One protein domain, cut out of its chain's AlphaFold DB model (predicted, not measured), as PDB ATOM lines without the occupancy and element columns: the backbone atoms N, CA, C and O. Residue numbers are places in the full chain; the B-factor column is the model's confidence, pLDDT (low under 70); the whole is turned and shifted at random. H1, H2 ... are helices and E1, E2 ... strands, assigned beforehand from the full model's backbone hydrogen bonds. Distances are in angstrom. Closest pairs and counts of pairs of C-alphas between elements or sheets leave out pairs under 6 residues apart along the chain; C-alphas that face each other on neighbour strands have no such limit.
ATOM      1  N   LYS A  10     -88.144   5.611  -0.475       80.19
ATOM      2  CA  LYS A  10     -88.311   6.680  -1.470       80.19
ATOM      3  C   LYS A  10     -86.948   7.270  -1.820       80.19
ATOM      4  O   LYS A  10     -86.075   7.386  -0.960       80.19
ATOM      5  N   ARG A  11     -86.760   7.628  -3.091       84.56
ATOM      6  CA  ARG A  11     -85.541   8.281  -3.586       84.56
ATOM      7  C   ARG A  11     -85.903   9.578  -4.281       84.56
ATOM      8  O   ARG A  11     -86.807   9.582  -5.113       84.56
ATOM      9  N   LYS A  12     -85.176  10.645  -3.965       83.69
ATOM     10  CA  LYS A  12     -85.260  11.941  -4.644       83.69
ATOM     11  C   LYS A  12     -83.868  12.304  -5.139       83.69
ATOM     12  O   LYS A  12     -82.898  12.127  -4.409       83.69
ATOM     13  N   ILE A  13     -83.774  12.762  -6.382       89.31
ATOM     14  CA  ILE A  13     -82.529  13.270  -6.962       89.31
ATOM     15  C   ILE A  13     -82.826  14.656  -7.520       89.31
ATOM     16  O   ILE A  13     -83.730  14.814  -8.338       89.31
ATOM     17  N   THR A  14     -82.059  15.642  -7.078       89.62
ATOM     18  CA  THR A  14     -82.035  16.995  -7.630       89.62
ATOM     19  C   THR A  14     -80.706  17.178  -8.341       89.62
ATOM     20  O   THR A  14     -79.659  16.955  -7.737       89.62
ATOM     21  N   ILE A  15     -80.741  17.575  -9.609       92.50
ATOM     22  CA  ILE A  15     -79.551  17.875 -10.414       92.50
ATOM     23  C   ILE A  15     -79.488  19.372 -10.707       92.50
ATOM     24  O   ILE A  15     -80.518  20.041 -10.762       92.50
ATOM     25  N   VAL A  16     -78.277  19.888 -10.887       91.56
ATOM     26  CA  VAL A  16     -78.027  21.243 -11.383       91.56
ATOM     27  C   VAL A  16     -77.167  21.124 -12.627       91.56
ATOM     28  O   VAL A  16     -76.115  20.482 -12.596       91.56
ATOM     29  N   GLU A  17     -77.626  21.751 -13.702       94.31
ATOM     30  CA  GLU A  17     -76.941  21.791 -14.986       94.31
ATOM     31  C   GLU A  17     -76.356  23.187 -15.232       94.31
ATOM     32  O   GLU A  17     -76.913  24.189 -14.776       94.31
ATOM     33  N   ASN A  18     -75.229  23.257 -15.939       91.44
ATOM     34  CA  ASN A  18     -74.709  24.515 -16.474       91.44
ATOM     35  C   ASN A  18     -75.414  24.894 -17.796       91.44
ATOM     36  O   ASN A  18     -76.300  24.189 -18.281       91.44
ATOM     37  N   GLU A  19     -75.000  26.006 -18.403       93.31
ATOM     38  CA  GLU A  19     -75.551  26.489 -19.680       93.31
ATOM     39  C   GLU A  19     -75.350  25.494 -20.840       93.31
ATOM     40  O   GLU A  19     -76.155  25.450 -21.770       93.31
ATOM     41  N   GLU A  20     -74.327  24.638 -20.756       96.06
ATOM     42  CA  GLU A  20     -74.034  23.568 -21.718       96.06
ATOM     43  C   GLU A  20     -74.810  22.266 -21.440       96.06
ATOM     44  O   GLU A  20     -74.592  21.260 -22.116       96.06
ATOM     45  N   LYS A  21     -75.727  22.266 -20.460       93.25
ATOM     46  CA  LYS A  21     -76.482  21.087 -19.992       93.25
ATOM     47  C   LYS A  21     -75.613  19.979 -19.385       93.25
ATOM     48  O   LYS A  21     -75.993  18.809 -19.387       93.25
ATOM     49  N   GLN A  22     -74.441  20.320 -18.858       94.50
ATOM     50  CA  GLN A  22     -73.602  19.392 -18.097       94.50
ATOM     51  C   GLN A  22     -73.993  19.432 -16.620       94.50
ATOM     52  O   GLN A  22     -74.205  20.507 -16.058       94.50
ATOM     53  N   ILE A  23     -74.061  18.266 -15.976       93.06
ATOM     54  CA  ILE A  23     -74.391  18.156 -14.551       93.06
ATOM     55  C   ILE A  23     -73.186  18.599 -13.716       93.06
ATOM     56  O   ILE A  23     -72.183  17.893 -13.652       93.06
ATOM     57  N   ILE A  24     -73.324  19.727 -13.021       94.69
ATOM     58  CA  ILE A  24     -72.271  20.317 -12.173       94.69
ATOM     59  C   ILE A  24     -72.503  20.079 -10.673       94.69
ATOM     60  O   ILE A  24     -71.604  20.263  -9.850       94.69
ATOM     61  N   ALA A  25     -73.713  19.670 -10.282       94.31
ATOM     62  CA  ALA A  25     -74.033  19.279  -8.913       94.31
ATOM     63  C   ALA A  25     -75.227  18.324  -8.861       94.31
ATOM     64  O   ALA A  25     -76.106  18.352  -9.727       94.31
ATOM     65  N   TYR A  26     -75.292  17.514  -7.806       92.62
ATOM     66  CA  TYR A  26     -76.479  16.728  -7.490       92.62
ATOM     67  C   TYR A  26     -76.673  16.571  -5.982       92.62
ATOM     68  O   TYR A  26     -75.715  16.517  -5.212       92.62
ATOM     69  N   CYS A  27     -77.929  16.441  -5.572       91.00
ATOM     70  CA  CYS A  27     -78.332  16.020  -4.238       91.00
ATOM     71  C   CYS A  27     -79.230  14.789  -4.373       91.00
ATOM     72  O   CYS A  27     -80.278  14.859  -5.011       91.00
ATOM     73  N   MET A  28     -78.814  13.659  -3.806       90.88
ATOM     74  CA  MET A  28     -79.613  12.437  -3.760       90.88
ATOM     75  C   MET A  28     -80.013  12.143  -2.322       90.88
ATOM     76  O   MET A  28     -79.136  11.942  -1.487       90.88
ATOM     77  N   SER A  29     -81.310  12.015  -2.069       87.38
ATOM     78  CA  SER A  29     -81.832  11.588  -0.776       87.38
ATOM     79  C   SER A  29     -82.527  10.244  -0.841       87.38
ATOM     80  O   SER A  29     -83.269   9.933  -1.779       87.38
ATOM     81  N   ILE A  30     -82.288   9.454   0.200       86.75
ATOM     82  CA  ILE A  30     -82.928   8.174   0.460       86.75
ATOM     83  C   ILE A  30     -83.738   8.332   1.744       86.75
ATOM     84  O   ILE A  30     -83.175   8.556   2.813       86.75
ATOM     85  N   ILE A  31     -85.056   8.195   1.625       81.31
ATOM     86  CA  ILE A  31     -86.003   8.312   2.735       81.31
ATOM     87  C   ILE A  31     -86.543   6.916   3.025       81.31
ATOM     88  O   ILE A  31     -87.091   6.257   2.135       81.31
ATOM     89  N   THR A  32     -86.393   6.461   4.266       77.88
ATOM     90  CA  THR A  32     -86.912   5.157   4.701       77.88
ATOM     91  C   THR A  32     -88.135   5.340   5.595       77.88
ATOM     92  O   THR A  32     -88.075   6.017   6.619       77.88
ATOM     93  N   GLU A  33     -89.261   4.714   5.241       68.06
ATOM     94  CA  GLU A  33     -90.511   4.854   6.015       68.06
ATOM     95  C   GLU A  33     -90.417   4.238   7.422       68.06
ATOM     96  O   GLU A  33     -91.198   4.577   8.301       68.06
ATOM     97  N   THR A  34     -89.440   3.360   7.666       65.69
ATOM     98  CA  THR A  34     -89.261   2.681   8.958       65.69
ATOM     99  C   THR A  34     -88.618   3.542  10.041       65.69
ATOM    100  O   THR A  34     -88.714   3.180  11.210       65.69
ATOM    101  N   LYS A  35     -87.926   4.630   9.681       61.31
ATOM    102  CA  LYS A  35     -87.241   5.491  10.658       61.31
ATOM    103  C   LYS A  35     -87.504   6.987  10.494       61.31
ATOM    104  O   LYS A  35     -87.068   7.738  11.351       61.31
ATOM    105  N   LEU A  36     -88.192   7.423   9.431       62.41
ATOM    106  CA  LEU A  36     -88.298   8.845   9.037       62.41
ATOM    107  C   LEU A  36     -86.935   9.547   8.861       62.41
ATOM    108  O   LEU A  36     -86.892  10.752   8.642       62.41
ATOM    109  N   ASP A  37     -85.835   8.795   8.899       71.69
ATOM    110  CA  ASP A  37     -84.497   9.306   8.673       71.69
ATOM    111  C   ASP A  37     -84.272   9.461   7.167       71.69
ATOM    112  O   ASP A  37     -84.485   8.529   6.374       71.69
ATOM    113  N   GLU A  38     -83.829  10.655   6.787       81.62
ATOM    114  CA  GLU A  38     -83.371  10.979   5.446       81.62
ATOM    115  C   GLU A  38     -81.843  10.955   5.416       81.62
ATOM    116  O   GLU A  38     -81.176  11.650   6.183       81.62
ATOM    117  N   ILE A  39     -81.279  10.161   4.504       85.81
ATOM    118  CA  ILE A  39     -79.848  10.206   4.201       85.81
ATOM    119  C   ILE A  39     -79.685  10.908   2.860       85.81
ATOM    120  O   ILE A  39     -80.084  10.366   1.827       85.81
ATOM    121  N   ALA A  40     -79.071  12.089   2.891       87.12
ATOM    122  CA  ALA A  40     -78.766  12.891   1.715       87.12
ATOM    123  C   ALA A  40     -77.274  12.808   1.361       87.12
ATOM    124  O   ALA A  40     -76.403  12.883   2.226       87.12
ATOM    125  N   THR A  41     -76.970  12.677   0.072       91.06
ATOM    126  CA  THR A  41     -75.623  12.799  -0.494       91.06
ATOM    127  C   THR A  41     -75.597  13.988  -1.440       91.06
ATOM    128  O   THR A  41     -76.315  13.995  -2.440       91.06
ATOM    129  N   LEU A  42     -74.756  14.973  -1.133       92.62
ATOM    130  CA  LEU A  42     -74.559  16.174  -1.938       92.62
ATOM    131  C   LEU A  42     -73.185  16.137  -2.603       92.62
ATOM    132  O   LEU A  42     -72.170  15.909  -1.945       92.62
ATOM    133  N   TYR A  43     -73.158  16.436  -3.893       94.12
ATOM    134  CA  TYR A  43     -71.941  16.649  -4.657       94.12
ATOM    135  C   TYR A  43     -72.031  17.961  -5.429       94.12
ATOM    136  O   TYR A  43     -73.072  18.295  -5.994       94.12
ATOM    137  N   VAL A  44     -70.911  18.680  -5.471       93.62
ATOM    138  CA  VAL A  44     -70.704  19.863  -6.306       93.62
ATOM    139  C   VAL A  44     -69.316  19.745  -6.920       93.62
ATOM    140  O   VAL A  44     -68.335  19.507  -6.194       93.62
ATOM    141  N   GLU A  45     -69.244  19.918  -8.238       93.75
ATOM    142  CA  GLU A  45     -67.995  19.961  -8.986       93.75
ATOM    143  C   GLU A  45     -67.049  21.000  -8.385       93.75
ATOM    144  O   GLU A  45     -67.471  22.078  -7.970       93.75
ATOM    145  N   GLU A  46     -65.766  20.656  -8.273       93.62
ATOM    146  CA  GLU A  46     -64.804  21.421  -7.478       93.62
ATOM    147  C   GLU A  46     -64.693  22.886  -7.908       93.62
ATOM    148  O   GLU A  46     -64.751  23.779  -7.059       93.62
ATOM    149  N   ASN A  47     -64.668  23.122  -9.219       93.81
ATOM    150  CA  ASN A  47     -64.607  24.454  -9.821       93.81
ATOM    151  C   ASN A  47     -65.900  25.269  -9.625       93.81
ATOM    152  O   ASN A  47     -65.896  26.486  -9.787       93.81
ATOM    153  N   CYS A  48     -66.994  24.615  -9.232       90.06
ATOM    154  CA  CYS A  48     -68.304  25.211  -8.971       90.06
ATOM    155  C   CYS A  48     -68.621  25.289  -7.465       90.06
ATOM    156  O   CYS A  48     -69.762  25.544  -7.067       90.06
ATOM    157  N   ARG A  49     -67.644  25.054  -6.579       91.00
ATOM    158  CA  ARG A  49     -67.833  25.187  -5.123       91.00
ATOM    159  C   ARG A  49     -67.786  26.654  -4.684       91.00
ATOM    160  O   ARG A  49     -67.336  27.534  -5.402       91.00
ATOM    161  N   ARG A  50     -68.255  26.920  -3.455       89.56
ATOM    162  CA  ARG A  50     -68.265  28.247  -2.787       89.56
ATOM    163  C   ARG A  50     -69.113  29.345  -3.451       89.56
ATOM    164  O   ARG A  50     -69.161  30.448  -2.921       89.56
ATOM    165  N   VAL A  51     -69.865  29.031  -4.502       87.94
ATOM    166  CA  VAL A  51     -70.826  29.948  -5.153       87.94
ATOM    167  C   VAL A  51     -72.284  29.709  -4.728       87.94
ATOM    168  O   VAL A  51     -73.217  30.188  -5.357       87.94
ATOM    169  N   GLY A  52     -72.509  28.943  -3.656       85.94
ATOM    170  CA  GLY A  52     -73.844  28.720  -3.086       85.94
ATOM    171  C   GLY A  52     -74.666  27.584  -3.710       85.94
ATOM    172  O   GLY A  52     -75.693  27.234  -3.137       85.94
ATOM    173  N   ILE A  53     -74.194  26.937  -4.786       85.50
ATOM    174  CA  ILE A  53     -74.896  25.824  -5.468       85.50
ATOM    175  C   ILE A  53     -75.307  24.720  -4.488       85.50
ATOM    176  O   ILE A  53     -76.469  24.332  -4.450       85.50
ATOM    177  N   GLY A  54     -74.387  24.279  -3.624       80.56
ATOM    178  CA  GLY A  54     -74.684  23.232  -2.644       80.56
ATOM    179  C   GLY A  54     -75.789  23.607  -1.652       80.56
ATOM    180  O   GLY A  54     -76.591  22.753  -1.286       80.56
ATOM    181  N   LYS A  55     -75.878  24.887  -1.258       83.44
ATOM    182  CA  LYS A  55     -76.961  25.381  -0.395       83.44
ATOM    183  C   LYS A  55     -78.292  25.285  -1.133       83.44
ATOM    184  O   LYS A  55     -79.226  24.710  -0.593       83.44
ATOM    185  N   THR A  56     -78.342  25.773  -2.373       80.00
ATOM    186  CA  THR A  56     -79.542  25.732  -3.218       80.00
ATOM    187  C   THR A  56     -80.031  24.299  -3.426       80.00
ATOM    188  O   THR A  56     -81.194  24.016  -3.148       80.00
ATOM    189  N   SER A  57     -79.139  23.379  -3.814       74.50
ATOM    190  CA  SER A  57     -79.466  21.965  -4.052       74.50
ATOM    191  C   SER A  57     -79.944  21.223  -2.799       74.50
ATOM    192  O   SER A  57     -80.714  20.274  -2.915       74.50
ATOM    193  N   ALA A  58     -79.504  21.643  -1.609       73.00
ATOM    194  CA  ALA A  58     -79.951  21.081  -0.336       73.00
ATOM    195  C   ALA A  58     -81.270  21.695   0.172       73.00
ATOM    196  O   ALA A  58     -81.973  21.054   0.942       73.00
ATOM    197  N   THR A  59     -81.629  22.914  -0.249       62.69
ATOM    198  CA  THR A  59     -82.882  23.587   0.150       62.69
ATOM    199  C   THR A  59     -84.061  23.359  -0.792       62.69
ATOM    200  O   THR A  59     -85.174  23.729  -0.443       62.69
ATOM    201  N   SER A  60     -83.873  22.747  -1.966       57.69
ATOM    202  CA  SER A  60     -84.975  22.375  -2.880       57.69
ATOM    203  C   SER A  60     -85.819  21.181  -2.382       57.69
ATOM    204  O   SER A  60     -86.396  20.438  -3.189       57.69
ATOM    205  N   TYR A  61     -85.843  20.954  -1.063       49.84
ATOM    206  CA  TYR A  61     -86.572  19.872  -0.407       49.84
ATOM    207  C   TYR A  61     -88.024  20.220  -0.138       49.84
ATOM    208  O   TYR A  61     -88.280  21.289   0.453       49.84
TER     209      TYR A  61
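This is residues 10 to 61 of the 61 residues of an uncharacterized protein of Lachnospiraceae bacterium (UniProt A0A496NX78). A long, narrow ribbon of three antiparallel strands, E1, E2 and E3, folds back on itself twice, and one short helix, H1, packs along one of its faces and leaves the other face bare. The strands make the longest axis, with the turns between them, residues 18 to 22 and 33 to 37, at opposite ends. The printed part has 52 residues with three named strands and one named helix, in the order E1 E2 E3 H1, and its class is mixed, helices and strands. The sheet runs E1 - E2 - E3 and is a meander, each strand the antiparallel neighbour of the one before. The whole is only just loose, close to compact, with a radius of gyration of the C-alphas of 12.2 A, and elongated, spanning 39 by 20 by 16 A.

E1, residues 10 to 17, is an edge strand and forms a hairpin with E2, residues 23 to 32, the inner strand. Their directions stand at 169 degrees; N 10 and O 31, 2.9 A apart, and N 27 and O 14, 2.8 A apart, are within hydrogen-bond range. E2 forms a second hairpin with E3, residues 38 to 44, the other edge strand, at 173 degrees. Here N 28 and O 41, at 2.9 A, and N 43 and O 26, at 2.9 A, are within hydrogen-bond range. H1, residues 53 to 59, is on the sheet at a height over the sheet of 8.2 A. It lies over E2, but only just over that strand alone, since 5 of its 7 C-alphas fall on E2 and 2 on E3. It runs along the strands, at 22 degrees to E2 on the local plane. The closest C-alphas of E2 and H1 are those of Cys 27 and Ser 57, 6.1 A apart; those of E3 and H1 are Val 44 and Gly 54, at 6.4 A. In H1 every O i to N i+4 pair is within hydrogen-bond range.

E1 begins at C-alpha 10, (-88.311, 6.680, -1.470), and is 23.2 A from first to last C-alpha. E2, the longest strand with 10 residues, measures 26.4 A, and E3 19.4 A. H1 measures 10.0 A, from C-alpha 53 at (-74.896, 25.824, -5.468) to C-alpha 59 at (-82.882, 23.587, 0.150).

The two C-alphas farthest apart are those of Glu 20 and Thr 34, at 40.1 A. The printed part has no cut and ends at residue 61, the chain's last residue. The links from E1 to E2 and from E2 to E3 are tight, and that from E3 to H1 is short; no link is long. The mean pLDDT of the printed part is 84.5, and residues 33 to 36 and 59 to 61 are under 70.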